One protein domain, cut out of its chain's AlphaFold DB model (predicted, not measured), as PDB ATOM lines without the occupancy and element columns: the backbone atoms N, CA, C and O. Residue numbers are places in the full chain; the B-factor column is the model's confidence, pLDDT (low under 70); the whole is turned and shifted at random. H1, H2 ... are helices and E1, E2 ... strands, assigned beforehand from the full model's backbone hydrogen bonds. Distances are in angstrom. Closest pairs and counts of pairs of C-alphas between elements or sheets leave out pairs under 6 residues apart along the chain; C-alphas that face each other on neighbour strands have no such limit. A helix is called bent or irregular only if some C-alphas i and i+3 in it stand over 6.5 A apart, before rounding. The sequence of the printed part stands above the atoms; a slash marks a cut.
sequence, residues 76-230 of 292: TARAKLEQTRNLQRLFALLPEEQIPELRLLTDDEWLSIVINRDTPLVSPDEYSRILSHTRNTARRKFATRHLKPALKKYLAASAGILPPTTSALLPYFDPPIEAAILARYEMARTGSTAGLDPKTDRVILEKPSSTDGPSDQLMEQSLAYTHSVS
ATOM      1  N   THR A  76     170.353 174.392 146.151       80.12
ATOM      2  CA  THR A  76     169.530 174.716 144.976       80.12
ATOM      3  C   THR A  76     170.158 175.835 144.148       80.12
ATOM      4  O   THR A  76     170.261 175.716 142.928       80.12
ATOM      5  N   ALA A  77     170.641 176.898 144.798       84.31
ATOM      6  CA  ALA A  77     171.318 178.003 144.128       84.31
ATOM      7  C   ALA A  77     172.585 177.530 143.395       84.31
ATOM      8  O   ALA A  77     172.767 177.843 142.220       84.31
ATOM      9  N   ARG A  78     173.422 176.709 144.048       82.25
ATOM     10  CA  ARG A  78     174.609 176.105 143.415       82.25
ATOM     11  C   ARG A  78     174.235 175.230 142.221       82.25
ATOM     12  O   ARG A  78     174.829 175.379 141.161       82.25
ATOM     13  N   ALA A  79     173.220 174.377 142.356       81.31
ATOM     14  CA  ALA A  79     172.756 173.530 141.261       81.31
ATOM     15  C   ALA A  79     172.260 174.357 140.062       81.31
ATOM     16  O   ALA A  79     172.556 174.022 138.918       81.31
ATOM     17  N   LYS A  80     171.546 175.465 140.306       85.25
ATOM     18  CA  LYS A  80     171.093 176.370 139.240       85.25
ATOM     19  C   LYS A  80     172.253 177.085 138.547       85.25
ATOM     20  O   LYS A  80     172.243 177.158 137.324       85.25
ATOM     21  N   LEU A  81     173.270 177.524 139.291       87.44
ATOM     22  CA  LEU A  81     174.491 178.096 138.712       87.44
ATOM     23  C   LEU A  81     175.227 177.091 137.813       87.44
ATOM     24  O   LEU A  81     175.639 177.444 136.709       87.44
ATOM     25  N   GLU A  82     175.345 175.832 138.237       83.88
ATOM     26  CA  GLU A  82     175.947 174.786 137.400       83.88
ATOM     27  C   GLU A  82     175.125 174.502 136.139       83.88
ATOM     28  O   GLU A  82     175.668 174.397 135.040       83.88
ATOM     29  N   GLN A  83     173.797 174.464 136.254       85.12
ATOM     30  CA  GLN A  83     172.922 174.333 135.090       85.12
ATOM     31  C   GLN A  83     173.070 175.512 134.114       85.12
ATOM     32  O   GLN A  83     173.022 175.301 132.901       85.12
ATOM     33  N   THR A  84     173.291 176.731 134.612       90.06
ATOM     34  CA  THR A  84     173.605 177.904 133.781       90.06
ATOM     35  C   THR A  84     174.927 177.743 133.042       90.06
ATOM     36  O   THR A  84     174.973 177.967 131.831       90.06
ATOM     37  N   ARG A  85     175.976 177.265 133.719       87.56
ATOM     38  CA  ARG A  85     177.264 176.956 133.075       87.56
ATOM     39  C   ARG A  85     177.117 175.876 132.006       87.56
ATOM     40  O   ARG A  85     177.670 176.018 130.921       87.56
ATOM     41  N   ASN A  86     176.327 174.833 132.260       85.44
ATOM     42  CA  ASN A  86     176.050 173.801 131.258       85.44
ATOM     43  C   ASN A  86     175.333 174.377 130.030       85.44
ATOM     44  O   ASN A  86     175.661 174.014 128.905       85.44
ATOM     45  N   LEU A  87     174.377 175.293 130.216       90.31
ATOM     46  CA  LEU A  87     173.707 175.949 129.094       90.31
ATOM     47  C   LEU A  87     174.693 176.778 128.252       90.31
ATOM     48  O   LEU A  87     174.637 176.715 127.027       90.31
ATOM     49  N   GLN A  88     175.619 177.504 128.880       90.50
ATOM     50  CA  GLN A  88     176.676 178.229 128.163       90.50
ATOM     51  C   GLN A  88     177.604 177.267 127.405       90.50
ATOM     52  O   GLN A  88     177.818 177.439 126.205       90.50
ATOM     53  N   ARG A  89     178.065 176.190 128.059       86.00
ATOM     54  CA  ARG A  89     178.866 175.128 127.420       86.00
ATOM     55  C   ARG A  89     178.130 174.479 126.250       86.00
ATOM     56  O   ARG A  89     178.750 174.132 125.253       86.00
ATOM     57  N   LEU A  90     176.806 174.340 126.315       87.50
ATOM     58  CA  LEU A  90     176.022 173.785 125.211       87.50
ATOM     59  C   LEU A  90     176.172 174.613 123.923       87.50
ATOM     60  O   LEU A  90     176.273 174.037 122.843       87.50
ATOM     61  N   PHE A  91     176.250 175.942 124.031       89.69
ATOM     62  CA  PHE A  91     176.545 176.812 122.888       89.69
ATOM     63  C   PHE A  91     177.989 176.680 122.400       89.69
ATOM     64  O   PHE A  91     178.234 176.820 121.205       89.69
ATOM     65  N   ALA A  92     178.950 176.389 123.276       85.19
ATOM     66  CA  ALA A  92     180.316 176.078 122.855       85.19
ATOM     67  C   ALA A  92     180.404 174.739 122.099       85.19
ATOM     68  O   ALA A  92     181.135 174.616 121.116       85.19
ATOM     69  N   LEU A  93     179.605 173.746 122.503       81.75
ATOM     70  CA  LEU A  93     179.503 172.459 121.806       81.75
ATOM     71  C   LEU A  93     178.864 172.570 120.430       81.75
ATOM     72  O   LEU A  93     179.205 171.783 119.543       81.75
ATOM     73  N   LEU A  94     177.958 173.530 120.280       86.56
ATOM     74  CA  LEU A  94     177.171 173.787 119.084       86.56
ATOM     75  C   LEU A  94     177.485 175.197 118.567       86.56
ATOM     76  O   LEU A  94     176.636 176.087 118.663       86.56
ATOM     77  N   PRO A  95     178.702 175.450 118.048       85.88
ATOM     78  CA  PRO A  95     179.069 176.771 117.540       85.88
ATOM     79  C   PRO A  95     178.142 177.231 116.409       85.88
ATOM     80  O   PRO A  95     177.901 178.425 116.254       85.88
ATOM     81  N   GLU A  96     177.563 176.293 115.657       86.12
ATOM     82  CA  GLU A  96     176.552 176.563 114.642       86.12
ATOM     83  C   GLU A  96     175.234 177.102 115.208       86.12
ATOM     84  O   GLU A  96     174.439 177.615 114.435       86.12
ATOM     85  N   GLU A  97     175.006 176.998 116.520       89.25
ATOM     86  CA  GLU A  97     173.827 177.519 117.218       89.25
ATOM     87  C   GLU A  97     174.060 178.872 117.886       89.25
ATOM     88  O   GLU A  97     173.112 179.455 118.430       89.25
ATOM     89  N   GLN A  98     175.293 179.380 117.857       92.25
ATOM     90  CA  GLN A  98     175.626 180.679 118.421       92.25
ATOM     91  C   GLN A  98     175.116 181.825 117.548       92.25
ATOM     92  O   GLN A  98     175.134 181.776 116.318       92.25
ATOM     93  N   ILE A  99     174.730 182.911 118.217       94.69
ATOM     94  CA  ILE A  99     174.515 184.215 117.592       94.69
ATOM     95  C   ILE A  99     175.351 185.272 118.333       94.69
ATOM     96  O   ILE A  99     175.546 185.140 119.546       94.69
ATOM     97  N   PRO A 100     175.844 186.322 117.651       95.88
ATOM     98  CA  PRO A 100     176.648 187.376 118.275       95.88
ATOM     99  C   PRO A 100     175.980 188.043 119.490       95.88
ATOM    100  O   PRO A 100     176.654 188.391 120.457       95.88
ATOM    101  N   GLU A 101     174.652 188.178 119.479       96.81
ATOM    102  CA  GLU A 101     173.856 188.808 120.535       96.81
ATOM    103  C   GLU A 101     173.968 188.086 121.885       96.81
ATOM    104  O   GLU A 101     173.721 188.708 122.918       96.81
ATOM    105  N   LEU A 102     174.356 186.800 121.913       96.81
ATOM    106  CA  LEU A 102     174.536 186.040 123.159       96.81
ATOM    107  C   LEU A 102     175.543 186.704 124.105       96.81
ATOM    108  O   LEU A 102     175.387 186.614 125.320       96.81
ATOM    109  N   ARG A 103     176.535 187.422 123.561       94.44
ATOM    110  CA  ARG A 103     177.546 188.155 124.341       94.44
ATOM    111  C   ARG A 103     176.975 189.335 125.129       94.44
ATOM    112  O   ARG A 103     177.639 189.849 126.017       94.44
ATOM    113  N   LEU A 104     175.762 189.780 124.796       95.31
ATOM    114  CA  LEU A 104     175.085 190.871 125.498       95.31
ATOM    115  C   LEU A 104     174.319 190.389 126.733       95.31
ATOM    116  O   LEU A 104     173.847 191.222 127.510       95.31
ATOM    117  N   LEU A 105     174.136 189.077 126.893       96.00
ATOM    118  CA  LEU A 105     173.452 188.522 128.054       96.00
ATOM    119  C   LEU A 105     174.322 188.665 129.303       96.00
ATOM    120  O   LEU A 105     175.499 188.311 129.288       96.00
ATOM    121  N   THR A 106     173.730 189.164 130.386       93.81
ATOM    122  CA  THR A 106     174.382 189.208 131.701       93.81
ATOM    123  C   THR A 106     174.250 187.866 132.417       93.81
ATOM    124  O   THR A 106     173.385 187.055 132.075       93.81
ATOM    125  N   ASP A 107     175.059 187.646 133.455       91.00
ATOM    126  CA  ASP A 107     174.976 186.438 134.289       91.00
ATOM    127  C   ASP A 107     173.565 186.225 134.860       91.00
ATOM    128  O   ASP A 107     173.038 185.114 134.809       91.00
ATOM    129  N   ASP A 108     172.907 187.299 135.305       92.12
ATOM    130  CA  ASP A 108     171.522 187.254 135.792       92.12
ATOM    131  C   ASP A 108     170.530 186.795 134.715       92.12
ATOM    132  O   ASP A 108     169.592 186.054 135.003       92.12
ATOM    133  N   GLU A 109     170.717 187.210 133.460       93.69
ATOM    134  CA  GLU A 109     169.836 186.813 132.361       93.69
ATOM    135  C   GLU A 109     170.060 185.346 131.987       93.69
ATOM    136  O   GLU A 109     169.086 184.601 131.841       93.69
ATOM    137  N   TRP A 110     171.319 184.906 131.922       94.25
ATOM    138  CA  TRP A 110     171.677 183.495 131.767       94.25
ATOM    139  C   TRP A 110     171.082 182.626 132.881       94.25
ATOM    140  O   TRP A 110     170.516 181.562 132.613       94.25
ATOM    141  N   LEU A 111     171.159 183.089 134.129       92.19
ATOM    142  CA  LEU A 111     170.569 182.411 135.277       92.19
ATOM    143  C   LEU A 111     169.038 182.394 135.199       92.19
ATOM    144  O   LEU A 111     168.422 181.351 135.428       92.19
ATOM    145  N   SER A 112     168.411 183.506 134.806       91.44
ATOM    146  CA  SER A 112     166.953 183.606 134.698       91.44
ATOM    147  C   SER A 112     166.360 182.604 133.701       91.44
ATOM    148  O   SER A 112     165.289 182.053 133.955       91.44
ATOM    149  N   ILE A 113     167.070 182.304 132.607       92.69
ATOM    150  CA  ILE A 113     166.652 181.306 131.611       92.69
ATOM    151  C   ILE A 113     166.547 179.909 132.242       92.69
ATOM    152  O   ILE A 113     165.635 179.146 131.932       92.69
ATOM    153  N   VAL A 114     167.470 179.570 133.143       89.44
ATOM    154  CA  VAL A 114     167.530 178.258 133.805       89.44
ATOM    155  C   VAL A 114     166.593 178.169 135.010       89.44
ATOM    156  O   VAL A 114     166.043 177.100 135.296       89.44
ATOM    157  N   ILE A 115     166.413 179.272 135.737       85.94
ATOM    158  CA  ILE A 115     165.482 179.339 136.868       85.94
ATOM    159  C   ILE A 115     164.042 179.194 136.382       85.94
ATOM    160  O   ILE A 115     163.306 178.392 136.945       85.94
ATOM    161  N   ASN A 116     163.666 179.896 135.311       83.12
ATOM    162  CA  ASN A 116     162.296 179.911 134.786       83.12
ATOM    163  C   ASN A 116     161.963 178.697 133.899       83.12
ATOM    164  O   ASN A 116     161.019 178.739 133.110       83.12
ATOM    165  N   ARG A 117     162.768 177.633 133.972       82.31
ATOM    166  CA  ARG A 117     162.566 176.408 133.203       82.31
ATOM    167  C   ARG A 117     161.812 175.384 134.041       82.31
ATOM    168  O   ARG A 117     162.361 174.859 135.008       82.31
ATOM    169  N   ASP A 118     160.620 175.025 133.577       70.88
ATOM    170  CA  ASP A 118     159.783 174.006 134.222       70.88
ATOM    171  C   ASP A 118     160.045 172.586 133.696       70.88
ATOM    172  O   ASP A 118     159.679 171.602 134.335       70.88
ATOM    173  N   THR A 119     160.688 172.456 132.529       75.94
ATOM    174  CA  THR A 119     160.928 171.163 131.879       75.94
ATOM    175  C   THR A 119     162.379 170.694 132.014       75.94
ATOM    176  O   THR A 119     163.315 171.487 131.878       75.94
ATOM    177  N   PRO A 120     162.613 169.398 132.267       75.00
ATOM    178  CA  PRO A 120     163.955 168.828 132.231       75.00
ATOM    179  C   PRO A 120     164.477 168.750 130.783       75.00
ATOM    180  O   PRO A 120     163.709 168.853 129.832       75.00
ATOM    181  N   LEU A 121     165.788 168.578 130.599       82.25
ATOM    182  CA  LEU A 121     166.411 168.435 129.271       82.25
ATOM    183  C   LEU A 121     166.603 166.948 128.926       82.25
ATOM    184  O   LEU A 121     167.716 166.430 128.974       82.25
ATOM    185  N   VAL A 122     165.515 166.238 128.621       81.50
ATOM    186  CA  VAL A 122     165.504 164.780 128.370       81.50
ATOM    187  C   VAL A 122     165.201 164.393 126.928       81.50
ATOM    188  O   VAL A 122     165.030 163.214 126.622       81.50
ATOM    189  N   SER A 123     165.142 165.361 126.023       83.50
ATOM    190  CA  SER A 123     164.906 165.125 124.604       83.50
ATOM    191  C   SER A 123     165.632 166.150 123.731       83.50
ATOM    192  O   SER A 123     165.826 167.294 124.157       83.50
ATOM    193  N   PRO A 124     165.973 165.808 122.472       83.00
ATOM    194  CA  PRO A 124     166.572 166.767 121.541       83.00
ATOM    195  C   PRO A 124     165.694 168.005 121.309       83.00
ATOM    196  O   PRO A 124     166.203 169.098 121.058       83.00
ATOM    197  N   ASP A 125     164.374 167.849 121.427       84.44
ATOM    198  CA  ASP A 125     163.416 168.941 121.277       84.44
ATOM    199  C   ASP A 125     163.496 169.923 122.454       84.44
ATOM    200  O   ASP A 125     163.432 171.131 122.245       84.44
ATOM    201  N   GLU A 126     163.674 169.446 123.688       86.56
ATOM    202  CA  GLU A 126     163.881 170.315 124.857       86.56
ATOM    203  C   GLU A 126     165.215 171.062 124.777       86.56
ATOM    204  O   GLU A 126     165.246 172.267 125.035       86.56
ATOM    205  N   TYR A 127     166.285 170.394 124.331       87.31
ATOM    206  CA  TYR A 127     167.561 171.056 124.033       87.31
ATOM    207  C   TYR A 127     167.399 172.137 122.952       87.31
ATOM    208  O   TYR A 127     167.854 173.267 123.117       87.31
ATOM    209  N   SER A 128     166.677 171.843 121.871       86.62
ATOM    210  CA  SER A 128     166.421 172.827 120.810       86.62
ATOM    211  C   SER A 128     165.589 174.015 121.306       86.62
ATOM    212  O   SER A 128     165.855 175.161 120.935       86.62
ATOM    213  N   ARG A 129     164.601 173.774 122.179       88.88
ATOM    214  CA  ARG A 129     163.773 174.830 122.780       88.88
ATOM    215  C   ARG A 129     164.578 175.746 123.694       88.88
ATOM    216  O   ARG A 129     164.417 176.958 123.584       88.88
ATOM    217  N   ILE A 130     165.439 175.210 124.565       91.19
ATOM    218  CA  ILE A 130     166.242 176.056 125.465       91.19
ATOM    219  C   ILE A 130     167.270 176.888 124.689       91.19
ATOM    220  O   ILE A 130     167.448 178.069 124.994       91.19
ATOM    221  N   LEU A 131     167.868 176.329 123.631       92.25
ATOM    222  CA  LEU A 131     168.750 177.070 122.724       92.25
ATOM    223  C   LEU A 131     167.995 178.213 122.027       92.25
ATOM    224  O   LEU A 131     168.422 179.367 122.096       92.25
ATOM    225  N   SER A 132     166.820 177.923 121.454       92.31
ATOM    226  CA  SER A 132     165.960 178.932 120.809       92.31
ATOM    227  C   SER A 132     165.527 180.025 121.793       92.31
ATOM    228  O   SER A 132     165.602 181.215 121.495       92.31
ATOM    229  N   HIS A 133     165.108 179.643 123.004       93.94
ATOM    230  CA  HIS A 133     164.695 180.584 124.046       93.94
ATOM    231  C   HIS A 133     165.836 181.519 124.462       93.94
ATOM    232  O   HIS A 133     165.631 182.725 124.632       93.94
ATOM    233  N   THR A 134     167.046 180.976 124.580       96.44
ATOM    234  CA  THR A 134     168.242 181.749 124.915       96.44
ATOM    235  C   THR A 134     168.567 182.757 123.817       96.44
ATOM    236  O   THR A 134     168.699 183.951 124.098       96.44
ATOM    237  N   ARG A 135     168.600 182.316 122.551       96.06
ATOM    238  CA  ARG A 135     168.813 183.215 121.409       96.06
ATOM    239  C   ARG A 135     167.740 184.298 121.322       96.06
ATOM    240  O   ARG A 135     168.068 185.469 121.177       96.06
ATOM    241  N   ASN A 136     166.465 183.951 121.488       95.44
ATOM    242  CA  ASN A 136     165.368 184.925 121.493       95.44
ATOM    243  C   ASN A 136     165.517 185.963 122.608       95.44
ATOM    244  O   ASN A 136     165.188 187.133 122.413       95.44
ATOM    245  N   THR A 137     166.013 185.555 123.776       96.69
ATOM    246  CA  THR A 137     166.287 186.475 124.883       96.69
ATOM    247  C   THR A 137     167.409 187.447 124.532       96.69
ATOM    248  O   THR A 137     167.231 188.654 124.707       96.69
ATOM    249  N   ALA A 138     168.493 186.959 123.927       97.50
ATOM    250  CA  ALA A 138     169.584 187.794 123.431       97.50
ATOM    251  C   ALA A 138     169.137 188.769 122.325       97.50
ATOM    252  O   ALA A 138     169.345 189.978 122.449       97.50
ATOM    253  N   ARG A 139     168.429 188.280 121.295       97.25
ATOM    254  CA  ARG A 139     167.863 189.105 120.210       97.25
ATOM    255  C   ARG A 139     166.950 190.200 120.755       97.25
ATOM    256  O   ARG A 139     167.104 191.373 120.419       97.25
ATOM    257  N   ARG A 140     166.022 189.842 121.649       96.56
ATOM    258  CA  ARG A 140     165.091 190.794 122.273       96.56
ATOM    259  C   ARG A 140     165.834 191.843 123.092       96.56
ATOM    260  O   ARG A 140     165.477 193.023 123.024       96.56
ATOM    261  N   LYS A 141     166.864 191.450 123.847       96.69
ATOM    262  CA  LYS A 141     167.706 192.396 124.585       96.69
ATOM    263  C   LYS A 141     168.374 193.378 123.630       96.69
ATOM    264  O   LYS A 141     168.196 194.581 123.803       96.69
ATOM    265  N   PHE A 142     169.065 192.884 122.603       98.00
ATOM    266  CA  PHE A 142     169.709 193.732 121.604       98.00
ATOM    267  C   PHE A 142     168.718 194.717 120.972       98.00
ATOM    268  O   PHE A 142     168.901 195.935 121.025       98.00
ATOM    269  N   ALA A 143     167.613 194.189 120.452       97.75
ATOM    270  CA  ALA A 143     166.583 194.947 119.764       97.75
ATOM    271  C   ALA A 143     165.994 196.068 120.647       97.75
ATOM    272  O   ALA A 143     165.872 197.216 120.213       97.75
ATOM    273  N   THR A 144     165.657 195.759 121.901       96.88
ATOM    274  CA  THR A 144     164.966 196.700 122.798       96.88
ATOM    275  C   THR A 144     165.903 197.659 123.529       96.88
ATOM    276  O   THR A 144     165.547 198.824 123.718       96.88
ATOM    277  N   ARG A 145     167.082 197.189 123.955       96.56
ATOM    278  CA  ARG A 145     168.011 197.944 124.811       96.56
ATOM    279  C   ARG A 145     169.119 198.652 124.040       96.56
ATOM    280  O   ARG A 145     169.638 199.633 124.554       96.56
ATOM    281  N   HIS A 146     169.441 198.208 122.826       97.44
ATOM    282  CA  HIS A 146     170.549 198.762 122.043       97.44
ATOM    283  C   HIS A 146     170.063 199.357 120.716       97.44
ATOM    284  O   HIS A 146     170.198 200.560 120.495       97.44
ATOM    285  N   LEU A 147     169.432 198.547 119.859       98.19
ATOM    286  CA  LEU A 147     169.072 198.949 118.495       98.19
ATOM    287  C   LEU A 147     168.034 200.078 118.462       98.19
ATOM    288  O   LEU A 147     168.245 201.095 117.802       98.19
ATOM    289  N   LYS A 148     166.925 199.934 119.199       97.75
ATOM    290  CA  LYS A 148     165.871 200.958 119.252       97.75
ATOM    291  C   LYS A 148     166.382 202.304 119.806       97.75
ATOM    292  O   LYS A 148     166.111 203.332 119.180       97.75
ATOM    293  N   PRO A 149     167.127 202.355 120.931       97.75
ATOM    294  CA  PRO A 149     167.746 203.599 121.388       97.75
ATOM    295  C   PRO A 149     168.723 204.217 120.381       97.75
ATOM    296  O   PRO A 149     168.661 205.428 120.172       97.75
ATOM    297  N   ALA A 150     169.574 203.415 119.731       98.31
ATOM    298  CA  ALA A 150     170.514 203.908 118.722       98.31
ATOM    299  C   ALA A 150     169.784 204.529 117.521       98.31
ATOM    300  O   ALA A 150     170.112 205.641 117.109       98.31
ATOM    301  N   LEU A 151     168.725 203.877 117.024       98.31
ATOM    302  CA  LEU A 151     167.872 204.424 115.966       98.31
ATOM    303  C   LEU A 151     167.229 205.754 116.383       98.31
ATOM    304  O   LEU A 151     167.244 206.715 115.616       98.31
ATOM    305  N   LYS A 152     166.704 205.845 117.611       98.00
ATOM    306  CA  LYS A 152     166.119 207.091 118.128       98.00
ATOM    307  C   LYS A 152     167.149 208.224 118.183       98.00
ATOM    308  O   LYS A 152     166.828 209.350 117.807       98.00
ATOM    309  N   LYS A 153     168.370 207.938 118.648       98.38
ATOM    310  CA  LYS A 153     169.464 208.920 118.696       98.38
ATOM    311  C   LYS A 153     169.870 209.370 117.288       98.38
ATOM    312  O   LYS A 153     169.988 210.572 117.065       98.38
ATOM    313  N   TYR A 154     170.002 208.437 116.341       98.38
ATOM    314  CA  TYR A 154     170.277 208.757 114.937       98.38
ATOM    315  C   TYR A 154     169.217 209.705 114.372       98.38
ATOM    316  O   TYR A 154     169.556 210.763 113.856       98.38
ATOM    317  N   LEU A 155     167.933 209.370 114.537       98.00
ATOM    318  CA  LEU A 155     166.819 210.174 114.026       98.00
ATOM    319  C   LEU A 155     166.773 211.584 114.621       98.00
ATOM    320  O   LEU A 155     166.414 212.531 113.924       98.00
ATOM    321  N   ALA A 156     167.146 211.739 115.892       97.56
ATOM    322  CA  ALA A 156     167.261 213.055 116.514       97.56
ATOM    323  C   ALA A 156     168.389 213.891 115.883       97.56
ATOM    324  O   ALA A 156     168.214 215.088 115.674       97.56
ATOM    325  N   ALA A 157     169.518 213.263 115.543       98.00
ATOM    326  CA  ALA A 157     170.654 213.922 114.899       98.00
ATOM    327  C   ALA A 157     170.437 214.181 113.396       98.00
ATOM    328  O   ALA A 157     170.999 215.125 112.848       98.00
ATOM    329  N   SER A 158     169.612 213.369 112.731       96.88
ATOM    330  CA  SER A 158     169.357 213.429 111.287       96.88
ATOM    331  C   SER A 158     168.046 214.131 110.913       96.88
ATOM    332  O   SER A 158     167.600 214.005 109.776       96.88
ATOM    333  N   ALA A 159     167.399 214.832 111.853       95.62
ATOM    334  CA  ALA A 159     166.106 215.496 111.651       95.62
ATOM    335  C   ALA A 159     165.005 214.564 111.092       95.62
ATOM    336  O   ALA A 159     164.214 214.949 110.232       95.62
ATOM    337  N   GLY A 160     164.950 213.321 111.582       96.00
ATOM    338  CA  GLY A 160     163.936 212.342 111.181       96.00
ATOM    339  C   GLY A 160     164.209 211.652 109.843       96.00
ATOM    340  O   GLY A 160     163.302 211.070 109.256       96.00
ATOM    341  N   ILE A 161     165.442 211.692 109.337       98.00
ATOM    342  CA  ILE A 161     165.845 210.899 108.170       98.00
ATOM    343  C   ILE A 161     166.340 209.530 108.641       98.00
ATOM    344  O   ILE A 161     167.254 209.459 109.456       98.00
ATOM    345  N   LEU A 162     165.758 208.440 108.139       98.31
ATOM    346  CA  LEU A 162     166.213 207.070 108.385       98.31
ATOM    347  C   LEU A 162     167.618 206.843 107.812       98.31
ATOM    348  O   LEU A 162     167.939 207.370 106.741       98.31
ATOM    349  N   PRO A 163     168.450 206.035 108.487       97.38
ATOM    350  CA  PRO A 163     169.787 205.729 108.004       97.38
ATOM    351  C   PRO A 163     169.742 204.953 106.675       97.38
ATOM    352  O   PRO A 163     168.830 204.152 106.467       97.38
ATOM    353  N   PRO A 164     170.725 205.150 105.777       96.06
ATOM    354  CA  PRO A 164     170.789 204.418 104.510       96.06
ATOM    355  C   PRO A 164     171.120 202.932 104.710       96.06
ATOM    356  O   PRO A 164     170.711 202.090 103.919       96.06
ATOM    357  N   THR A 165     171.854 202.601 105.774       97.25
ATOM    358  CA  THR A 165     172.197 201.232 106.169       97.25
ATOM    359  C   THR A 165     172.202 201.127 107.688       97.25
ATOM    360  O   THR A 165     172.408 202.121 108.388       97.25
ATOM    361  N   THR A 166     172.038 199.918 108.224       97.06
ATOM    362  CA  THR A 166     172.105 199.694 109.675       97.06
ATOM    363  C   THR A 166     173.465 200.094 110.244       97.06
ATOM    364  O   THR A 166     173.510 200.656 111.329       97.06
ATOM    365  N   SER A 167     174.559 199.939 109.488       96.44
ATOM    366  CA  SER A 167     175.915 200.352 109.896       96.44
ATOM    367  C   SER A 167     176.036 201.829 110.284       96.44
ATOM    368  O   SER A 167     176.846 202.158 111.149       96.44
ATOM    369  N   ALA A 168     175.204 202.717 109.728       97.00
ATOM    370  CA  ALA A 168     175.190 204.133 110.102       97.00
ATOM    371  C   ALA A 168     174.736 204.380 111.558       97.00
ATOM    372  O   ALA A 168     174.930 205.471 112.090       97.00
ATOM    373  N   LEU A 169     174.158 203.370 112.219       98.00
ATOM    374  CA  LEU A 169     173.776 203.427 113.628       98.00
ATOM    375  C   LEU A 169     174.947 203.174 114.587       98.00
ATOM    376  O   LEU A 169     174.813 203.507 115.760       98.00
ATOM    377  N   LEU A 170     176.081 202.620 114.124       97.00
ATOM    378  CA  LEU A 170     177.227 202.251 114.977       97.00
ATOM    379  C   LEU A 170     177.665 203.358 115.960       97.00
ATOM    380  O   LEU A 170     177.822 203.049 117.141       97.00
ATOM    381  N   PRO A 171     177.784 204.638 115.551       97.75
ATOM    382  CA  PRO A 171     178.202 205.712 116.457       97.75
ATOM    383  C   PRO A 171     177.191 206.052 117.563       97.75
ATOM    384  O   PRO A 171     177.514 206.799 118.480       97.75
ATOM    385  N   TYR A 172     175.956 205.554 117.470       98.06
ATOM    386  CA  TYR A 172     174.857 205.907 118.371       98.06
ATOM    387  C   TYR A 172     174.592 204.848 119.451       98.06
ATOM    388  O   TYR A 172     173.731 205.053 120.317       98.06
ATOM    389  N   PHE A 173     175.320 203.730 119.422       97.81
ATOM    390  CA  PHE A 173     175.248 202.707 120.460       97.81
ATOM    391  C   PHE A 173     176.018 203.124 121.710       97.81
ATOM    392  O   PHE A 173     177.127 203.645 121.636       97.81
ATOM    393  N   ASP A 174     175.401 202.884 122.861       93.12
ATOM    394  CA  ASP A 174     175.968 203.152 124.176       93.12
ATOM    395  C   ASP A 174     175.460 202.075 125.157       93.12
ATOM    396  O   ASP A 174     174.256 202.057 125.446       93.12
ATOM    397  N   PRO A 175     176.311 201.125 125.589       93.31
ATOM    398  CA  PRO A 175     177.722 200.984 125.212       93.31
ATOM    399  C   PRO A 175     177.906 200.634 123.718       93.31
ATOM    400  O   PRO A 175     176.951 200.167 123.081       93.31
ATOM    401  N   PRO A 176     179.112 200.834 123.147       94.31
ATOM    402  CA  PRO A 176     179.430 200.397 121.789       94.31
ATOM    403  C   PRO A 176     179.139 198.905 121.583       94.31
ATOM    404  O   PRO A 176     179.333 198.096 122.490       94.31
ATOM    405  N   ILE A 177     178.698 198.541 120.378       94.94
ATOM    406  CA  ILE A 177     178.433 197.149 119.990       94.94
ATOM    407  C   ILE A 177     179.415 196.689 118.913       94.94
ATOM    408  O   ILE A 177     179.957 197.494 118.155       94.94
ATOM    409  N   GLU A 178     179.574 195.378 118.777       93.62
ATOM    410  CA  GLU A 178     180.292 194.800 117.647       93.62
ATOM    411  C   GLU A 178     179.490 194.940 116.344       93.62
ATOM    412  O   GLU A 178     178.296 194.630 116.286       93.62
ATOM    413  N   ALA A 179     180.164 195.317 115.257       93.88
ATOM    414  CA  ALA A 179     179.538 195.428 113.938       93.88
ATOM    415  C   ALA A 179     178.930 194.101 113.443       93.88
ATOM    416  O   ALA A 179     177.953 194.119 112.693       93.88
ATOM    417  N   ALA A 180     179.456 192.958 113.898       93.62
ATOM    418  CA  ALA A 180     178.936 191.630 113.573       93.62
ATOM    419  C   ALA A 180     177.490 191.410 114.054       93.62
ATOM    420  O   ALA A 180     176.729 190.726 113.373       93.62
ATOM    421  N   ILE A 181     177.087 192.022 115.176       96.62
ATOM    422  CA  ILE A 181     175.691 191.988 115.641       96.62
ATOM    423  C   ILE A 181     174.810 192.736 114.634       96.62
ATOM    424  O   ILE A 181     173.809 192.222 114.147       96.62
ATOM    425  N   LEU A 182     175.221 193.944 114.247       96.06
ATOM    426  CA  LEU A 182     174.441 194.804 113.357       96.06
ATOM    427  C   LEU A 182     174.367 194.274 111.919       96.06
ATOM    428  O   LEU A 182     173.388 194.527 111.222       96.06
ATOM    429  N   ALA A 183     175.358 193.485 111.499       95.38
ATOM    430  CA  ALA A 183     175.367 192.787 110.218       95.38
ATOM    431  C   ALA A 183     174.224 191.768 110.075       95.38
ATOM    432  O   ALA A 183     173.932 191.356 108.952       95.38
ATOM    433  N   ARG A 184     173.552 191.377 111.167       95.56
ATOM    434  CA  ARG A 184     172.336 190.547 111.141       95.56
ATOM    435  C   ARG A 184     171.064 191.339 110.840       95.56
ATOM    436  O   ARG A 184     170.024 190.731 110.626       95.56
ATOM    437  N   TYR A 185     171.143 192.663 110.758       97.25
ATOM    438  CA  TYR A 185     169.998 193.544 110.552       97.25
ATOM    439  C   TYR A 185     170.136 194.353 109.265       97.25
ATOM    440  O   TYR A 185     171.238 194.754 108.879       97.25
ATOM    441  N   GLU A 186     169.009 194.656 108.629       97.56
ATOM    442  CA  GLU A 186     168.942 195.479 107.423       97.56
ATOM    443  C   GLU A 186     167.850 196.546 107.502       97.56
ATOM    444  O   GLU A 186     166.877 196.418 108.247       97.56
ATOM    445  N   MET A 187     168.024 197.622 106.732       98.12
ATOM    446  CA  MET A 187     167.012 198.667 106.615       98.12
ATOM    447  C   MET A 187     165.886 198.179 105.705       98.12
ATOM    448  O   MET A 187     166.118 197.900 104.534       98.12
ATOM    449  N   ALA A 188     164.658 198.142 106.222       97.38
ATOM    450  CA  ALA A 188     163.456 197.909 105.414       97.38
ATOM    451  C   ALA A 188     163.056 199.156 104.615       97.38
ATOM    452  O   ALA A 188     162.374 199.077 103.595       97.38
ATOM    453  N   ARG A 189     163.414 200.330 105.146       96.38
ATOM    454  CA  ARG A 189     163.050 201.649 104.631       96.38
ATOM    455  C   ARG A 189     164.193 202.626 104.879       96.38
ATOM    456  O   ARG A 189     164.900 202.518 105.876       96.38
ATOM    457  N   THR A 190     164.318 203.617 104.010       93.94
ATOM    458  CA  THR A 190     165.310 204.696 104.100       93.94
ATOM    459  C   THR A 190     164.648 206.039 103.792       93.94
ATOM    460  O   THR A 190     163.563 206.071 103.215       93.94
ATOM    461  N   GLY A 191     165.306 207.154 104.114       93.50
ATOM    462  CA  GLY A 191     164.763 208.492 103.847       93.50
ATOM    463  C   GLY A 191     163.840 209.000 104.959       93.50
ATOM    464  O   GLY A 191     163.928 208.552 106.096       93.50
ATOM    465  N   SER A 192     162.999 209.990 104.663       95.94
ATOM    466  CA  SER A 192     162.195 210.673 105.688       95.94
ATOM    467  C   SER A 192     161.227 209.736 106.415       95.94
ATOM    468  O   SER A 192     160.555 208.921 105.786       95.94
ATOM    469  N   THR A 193     161.100 209.895 107.735       96.81
ATOM    470  CA  THR A 193     160.059 209.219 108.523       96.81
ATOM    471  C   THR A 193     158.671 209.837 108.350       96.81
ATOM    472  O   THR A 193     157.701 209.313 108.898       96.81
ATOM    473  N   ALA A 194     158.549 210.966 107.643       95.88
ATOM    474  CA  ALA A 194     157.263 211.611 107.407       95.88
ATOM    475  C   ALA A 194     156.310 210.671 106.651       95.88
ATOM    476  O   ALA A 194     156.655 210.134 105.601       95.88
ATOM    477  N   GLY A 195     155.104 210.485 107.189       93.94
ATOM    478  CA  GLY A 195     154.090 209.597 106.613       93.94
ATOM    479  C   GLY A 195     154.193 208.128 107.036       93.94
ATOM    480  O   GLY A 195     153.309 207.361 106.671       93.94
ATOM    481  N   LEU A 196     155.207 207.739 107.820       96.88
ATOM    482  CA  LEU A 196     155.254 206.412 108.438       96.88
ATOM    483  C   LEU A 196     154.395 206.377 109.703       96.88
ATOM    484  O   LEU A 196     154.466 207.287 110.533       96.88
ATOM    485  N   ASP A 197     153.645 205.294 109.895       97.44
ATOM    486  CA  ASP A 197     153.026 204.992 111.180       97.44
ATOM    487  C   ASP A 197     154.130 204.566 112.164       97.44
ATOM    488  O   ASP A 197     154.763 203.518 111.978       97.44
ATOM    489  N   PRO A 198     154.361 205.319 113.258       96.12
ATOM    490  CA  PRO A 198     155.445 205.014 114.179       96.12
ATOM    491  C   PRO A 198     155.337 203.631 114.817       96.12
ATOM    492  O   PRO A 198     156.338 203.083 115.275       96.12
ATOM    493  N   LYS A 199     154.132 203.064 114.902       97.06
ATOM    494  CA  LYS A 199     153.872 201.809 115.598       97.06
ATOM    495  C   LYS A 199     153.969 200.611 114.674       97.06
ATOM    496  O   LYS A 199     154.504 199.586 115.103       97.06
ATOM    497  N   THR A 200     153.472 200.731 113.450       95.69
ATOM    498  CA  THR A 200     153.261 199.585 112.558       95.69
ATOM    499  C   THR A 200     154.278 199.508 111.426       95.69
ATOM    500  O   THR A 200     154.699 198.401 111.091       95.69
ATOM    501  N   ASP A 201     154.776 200.631 110.905       97.44
ATOM    502  CA  ASP A 201     155.726 200.588 109.796       97.44
ATOM    503  C   ASP A 201     157.100 200.090 110.242       97.44
ATOM    504  O   ASP A 201     157.780 200.709 111.065       97.44
ATOM    505  N   ARG A 202     157.523 198.955 109.676       97.25
ATOM    506  CA  ARG A 202     158.858 198.396 109.901       97.25
ATOM    507  C   ARG A 202     159.904 199.201 109.149       97.25
ATOM    508  O   ARG A 202     159.721 199.532 107.979       97.25
ATOM    509  N   VAL A 203     161.005 199.488 109.832       98.31
ATOM    510  CA  VAL A 203     162.148 200.238 109.304       98.31
ATOM    511  C   VAL A 203     163.453 199.456 109.402       98.31
ATOM    512  O   VAL A 203     164.334 199.685 108.583       98.31
ATOM    513  N   ILE A 204     163.575 198.506 110.338       98.44
ATOM    514  CA  ILE A 204     164.722 197.589 110.442       98.44
ATOM    515  C   ILE A 204     164.205 196.165 110.631       98.44
ATOM    516  O   ILE A 204     163.319 195.956 111.461       98.44
ATOM    517  N   LEU A 205     164.777 195.209 109.901       97.50
ATOM    518  CA  LEU A 205     164.457 193.782 109.992       97.50
ATOM    519  C   LEU A 205     165.707 192.990 110.370       97.50
ATOM    520  O   LEU A 205     166.800 193.286 109.887       97.50
ATOM    521  N   GLU A 206     165.552 191.981 111.222       96.19
ATOM    522  CA  GLU A 206     166.550 190.924 111.377       96.19
ATOM    523  C   GLU A 206     166.480 189.971 110.182       96.19
ATOM    524  O   GLU A 206     165.402 189.531 109.775       96.19
ATOM    525  N   LYS A 207     167.642 189.627 109.632       92.94
ATOM    526  CA  LYS A 207     167.761 188.669 108.538       92.94
ATOM    527  C   LYS A 207     167.664 187.242 109.083       92.94
ATOM    528  O   LYS A 207     168.346 186.934 110.063       92.94
ATOM    529  N   PRO A 208     166.908 186.347 108.422       89.75
ATOM    530  CA  PRO A 208     166.937 184.928 108.738       89.75
ATOM    531  C   PRO A 208     168.358 184.359 108.655       89.75
ATOM    532  O   PRO A 208     169.157 184.732 107.794       89.75
ATOM    533  N   SER A 209     168.652 183.410 109.529       86.50
ATOM    534  CA  SER A 209     169.929 182.723 109.655       86.50
ATOM    535  C   SER A 209     169.713 181.217 109.764       86.50
ATOM    536  O   SER A 209     168.638 180.746 110.133       86.50
ATOM    537  N   SER A 210     170.743 180.425 109.453       84.19
ATOM    538  CA  SER A 210     170.647 178.963 109.531       84.19
ATOM    539  C   SER A 210     170.283 178.473 110.933       84.19
ATOM    540  O   SER A 210     169.684 177.409 111.054       84.19
ATOM    541  N   THR A 211     170.606 179.237 111.979       84.88
ATOM    542  CA  THR A 211     170.330 178.915 113.389       84.88
ATOM    543  C   THR A 211     168.849 179.003 113.760       84.88
ATOM    544  O   THR A 211     168.468 178.553 114.836       84.88
ATOM    545  N   ASP A 212     168.007 179.607 112.915       88.25
ATOM    546  CA  ASP A 212     166.610 179.883 113.257       88.25
ATOM    547  C   ASP A 212     165.740 178.631 113.076       88.25
ATOM    548  O   ASP A 212     165.489 178.170 111.959       88.25
ATOM    549  N   GLY A 213     165.297 178.069 114.200       86.62
ATOM    550  CA  GLY A 213     164.381 176.940 114.285       86.62
ATOM    551  C   GLY A 213     162.920 177.346 114.516       86.62
ATOM    552  O   GLY A 213     162.588 178.529 114.577       86.62
ATOM    553  N   PRO A 214     162.012 176.373 114.711       83.94
ATOM    554  CA  PRO A 214     160.571 176.633 114.794       83.94
ATOM    555  C   PRO A 214     160.155 177.470 116.011       83.94
ATOM    556  O   PRO A 214     159.060 178.023 116.041       83.94
ATOM    557  N   SER A 215     161.004 177.519 117.041       87.81
ATOM    558  CA  SER A 215     160.782 178.287 118.271       87.81
ATOM    559  C   SER A 215     161.582 179.591 118.319       87.81
ATOM    560  O   SER A 215     161.455 180.335 119.291       87.81
ATOM    561  N   ASP A 216     162.408 179.877 117.311       91.69
ATOM    562  CA  ASP A 216     163.097 181.160 117.195       91.69
ATOM    563  C   ASP A 216     162.123 182.256 116.728       91.69
ATOM    564  O   ASP A 216     161.055 181.997 116.171       91.69
ATOM    565  N   GLN A 217     162.480 183.506 117.008       92.69
ATOM    566  CA  GLN A 217     161.775 184.698 116.555       92.69
ATOM    567  C   GLN A 217     162.789 185.689 115.993       92.69
ATOM    568  O   GLN A 217     163.838 185.908 116.602       92.69
ATOM    569  N   LEU A 218     162.439 186.326 114.879       94.31
ATOM    570  CA  LEU A 218     163.187 187.455 114.336       94.31
ATOM    571  C   LEU A 218     162.681 188.755 114.946       94.31
ATOM    572  O   LEU A 218     161.484 188.903 115.217       94.31
ATOM    573  N   MET A 219     163.596 189.694 115.159       96.31
ATOM    574  CA  MET A 219     163.263 191.019 115.669       96.31
ATOM    575  C   MET A 219     163.072 192.018 114.529       96.31
ATOM    576  O   MET A 219     163.896 192.128 113.625       96.31
ATOM    577  N   GLU A 220     162.023 192.824 114.621       97.38
ATOM    578  CA  GLU A 220     161.772 193.933 113.701       97.38
ATOM    579  C   GLU A 220     161.575 195.228 114.493       97.38
ATOM    580  O   GLU A 220     161.034 195.223 115.601       97.38
ATOM    581  N   GLN A 221     161.986 196.362 113.933       98.00
ATOM    582  CA  GLN A 221     161.789 197.672 114.552       98.00
ATOM    583  C   GLN A 221     160.849 198.526 113.720       98.00
ATOM    584  O   GLN A 221     161.061 198.699 112.520       98.00
ATOM    585  N   SER A 222     159.856 199.109 114.383       97.69
ATOM    586  CA  SER A 222     159.215 200.349 113.954       97.69
ATOM    587  C   SER A 222     159.794 201.530 114.738       97.69
ATOM    588  O   SER A 222     160.632 201.357 115.627       97.69
ATOM    589  N   LEU A 223     159.361 202.754 114.430       96.88
ATOM    590  CA  LEU A 223     159.872 203.952 115.111       96.88
ATOM    591  C   LEU A 223     159.559 203.951 116.622       96.88
ATOM    592  O   LEU A 223     160.322 204.495 117.420       96.88
ATOM    593  N   ALA A 224     158.444 203.338 117.028       94.88
ATOM    594  CA  ALA A 224     157.954 203.328 118.404       94.88
ATOM    595  C   ALA A 224     158.063 201.960 119.094       94.88
ATOM    596  O   ALA A 224     158.199 201.925 120.322       94.88
ATOM    597  N   TYR A 225     158.031 200.845 118.357       95.94
ATOM    598  CA  TYR A 225     157.972 199.499 118.934       95.94
ATOM    599  C   TYR A 225     158.991 198.537 118.332       95.94
ATOM    600  O   TYR A 225     159.377 198.632 117.174       95.94
ATOM    601  N   THR A 226     159.378 197.575 119.163       97.25
ATOM    602  CA  THR A 226     160.080 196.368 118.740       97.25
ATOM    603  C   THR A 226     159.047 195.264 118.598       97.25
ATOM    604  O   THR A 226     158.202 195.097 119.480       97.25
ATOM    605  N   HIS A 227     159.124 194.522 117.506       96.19
ATOM    606  CA  HIS A 227     158.227 193.426 117.178       96.19
ATOM    607  C   HIS A 227     159.023 192.135 117.089       96.19
ATOM    608  O   HIS A 227     160.212 192.148 116.781       96.19
ATOM    609  N   SER A 228     158.345 191.028 117.352       94.25
ATOM    610  CA  SER A 228     158.880 189.684 117.178       94.25
ATOM    611  C   SER A 228     158.005 188.947 116.181       94.25
ATOM    612  O   SER A 228     156.786 188.906 116.363       94.25
ATOM    613  N   VAL A 229     158.611 188.348 115.164       91.12
ATOM    614  CA  VAL A 229     157.894 187.583 114.142       91.12
ATOM    615  C   VAL A 229     158.460 186.174 114.048       91.12
ATOM    616  O   VAL A 229     159.664 185.955 114.191       91.12
ATOM    617  N   SER A 230     157.582 185.203 113.820       84.69
ATOM    618  CA  SER A 230     157.986 183.884 113.344       84.69
ATOM    619  C   SER A 230     158.025 183.881 111.817       84.69
ATOM    620  O   SER A 230     157.309 184.649 111.171       84.69
TER     621      SER A 230
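This is residues 76 to 230 of the 292 residues of an uncharacterized protein of Nibricoccus aquaticus (UniProt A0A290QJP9). A long, slightly bent helix, H4, makes the spine of an elongated domain, and a twisted four-strand sheet covers one side of the later part of its first arm, H4a. H1 and H3 cross each other beside H4a, while the short H2, H6 and H5 follow one another along another side of the spine. The printed part has 155 residues, with six named helices followed by four named strands; the sheet's order is E1 E2 E3 E4, antiparallel, and the class is mixed. The whole is compact, with a radius of gyration of the C-alphas of 17.1 A and spans of 52 by 29 by 24 A.

Find C-alpha 76 at (169.530, 174.716, 144.976); from there H1, residues 76 to 93, runs 25.3 A. H2 is residues 100 to 104 and H3 residues 107 to 115. Next look at H4, residues 124 to 157, assigned as one helix by its hydrogen bonds but bent: C-alphas 145 and 148 are 6.7 A apart. Its arm H4a, residues 124 to 145, starts at C-alpha 124, (166.572, 166.767, 121.541), and runs 31.4 A; H4b, residues 148 to 157, runs 14.5 A. H5, residues 166 to 172, is irregular, with C-alphas 168 and 171 7.2 A apart. H6 is residues 179 to 182. The strands are E1, 185 to 187; E2, 202 to 206; E3, 218 to 222, 13.5 A long; and E4, 226 to 229, ending at (157.894, 187.583, 114.142).

Start at H1: with residues 80 to 84 alone it touches H3, about perpendicular at 76 degrees, C-alphas 84 and 111 being closest at 5.6 A. H3 and H4a form a helical hairpin and only just touch, with 3 pairs of C-alphas within 8 A, the closest 113 and 134 at 6.9 A. H2 touches H4a at C-alphas 101 and 138, 5.3 A. H4b touches H5 at C-alphas 150 and 172, 4.8 A. Two layers, a helix on one face of a sheet, are made by H4a and the strands; its height over the sheet is 7.9 A. The strands form a meander, each the antiparallel neighbour of the one before: look for N 186 and O 205 at 2.9 A, N 203 and O 221 at 2.8 A, and N 227 and O 220 at 2.8 A. Every O i to N i+4 pair is within hydrogen-bond range in H1, H4a and H4b; H3 has 4 of 5, H2 0 of 1 but 2 of 2 O i to N i+3 pairs, H5 0 of 3 but 3 of 4; H6 is too short for an i+4 pair.

The two C-alphas farthest apart, Thr 76 and Gly 195, are 54.1 A apart. The printed part has no cut, and the long links are E1 to E2 and E2 to E3. The mean pLDDT of the printed part is 92.6, and no printed residue is under 70.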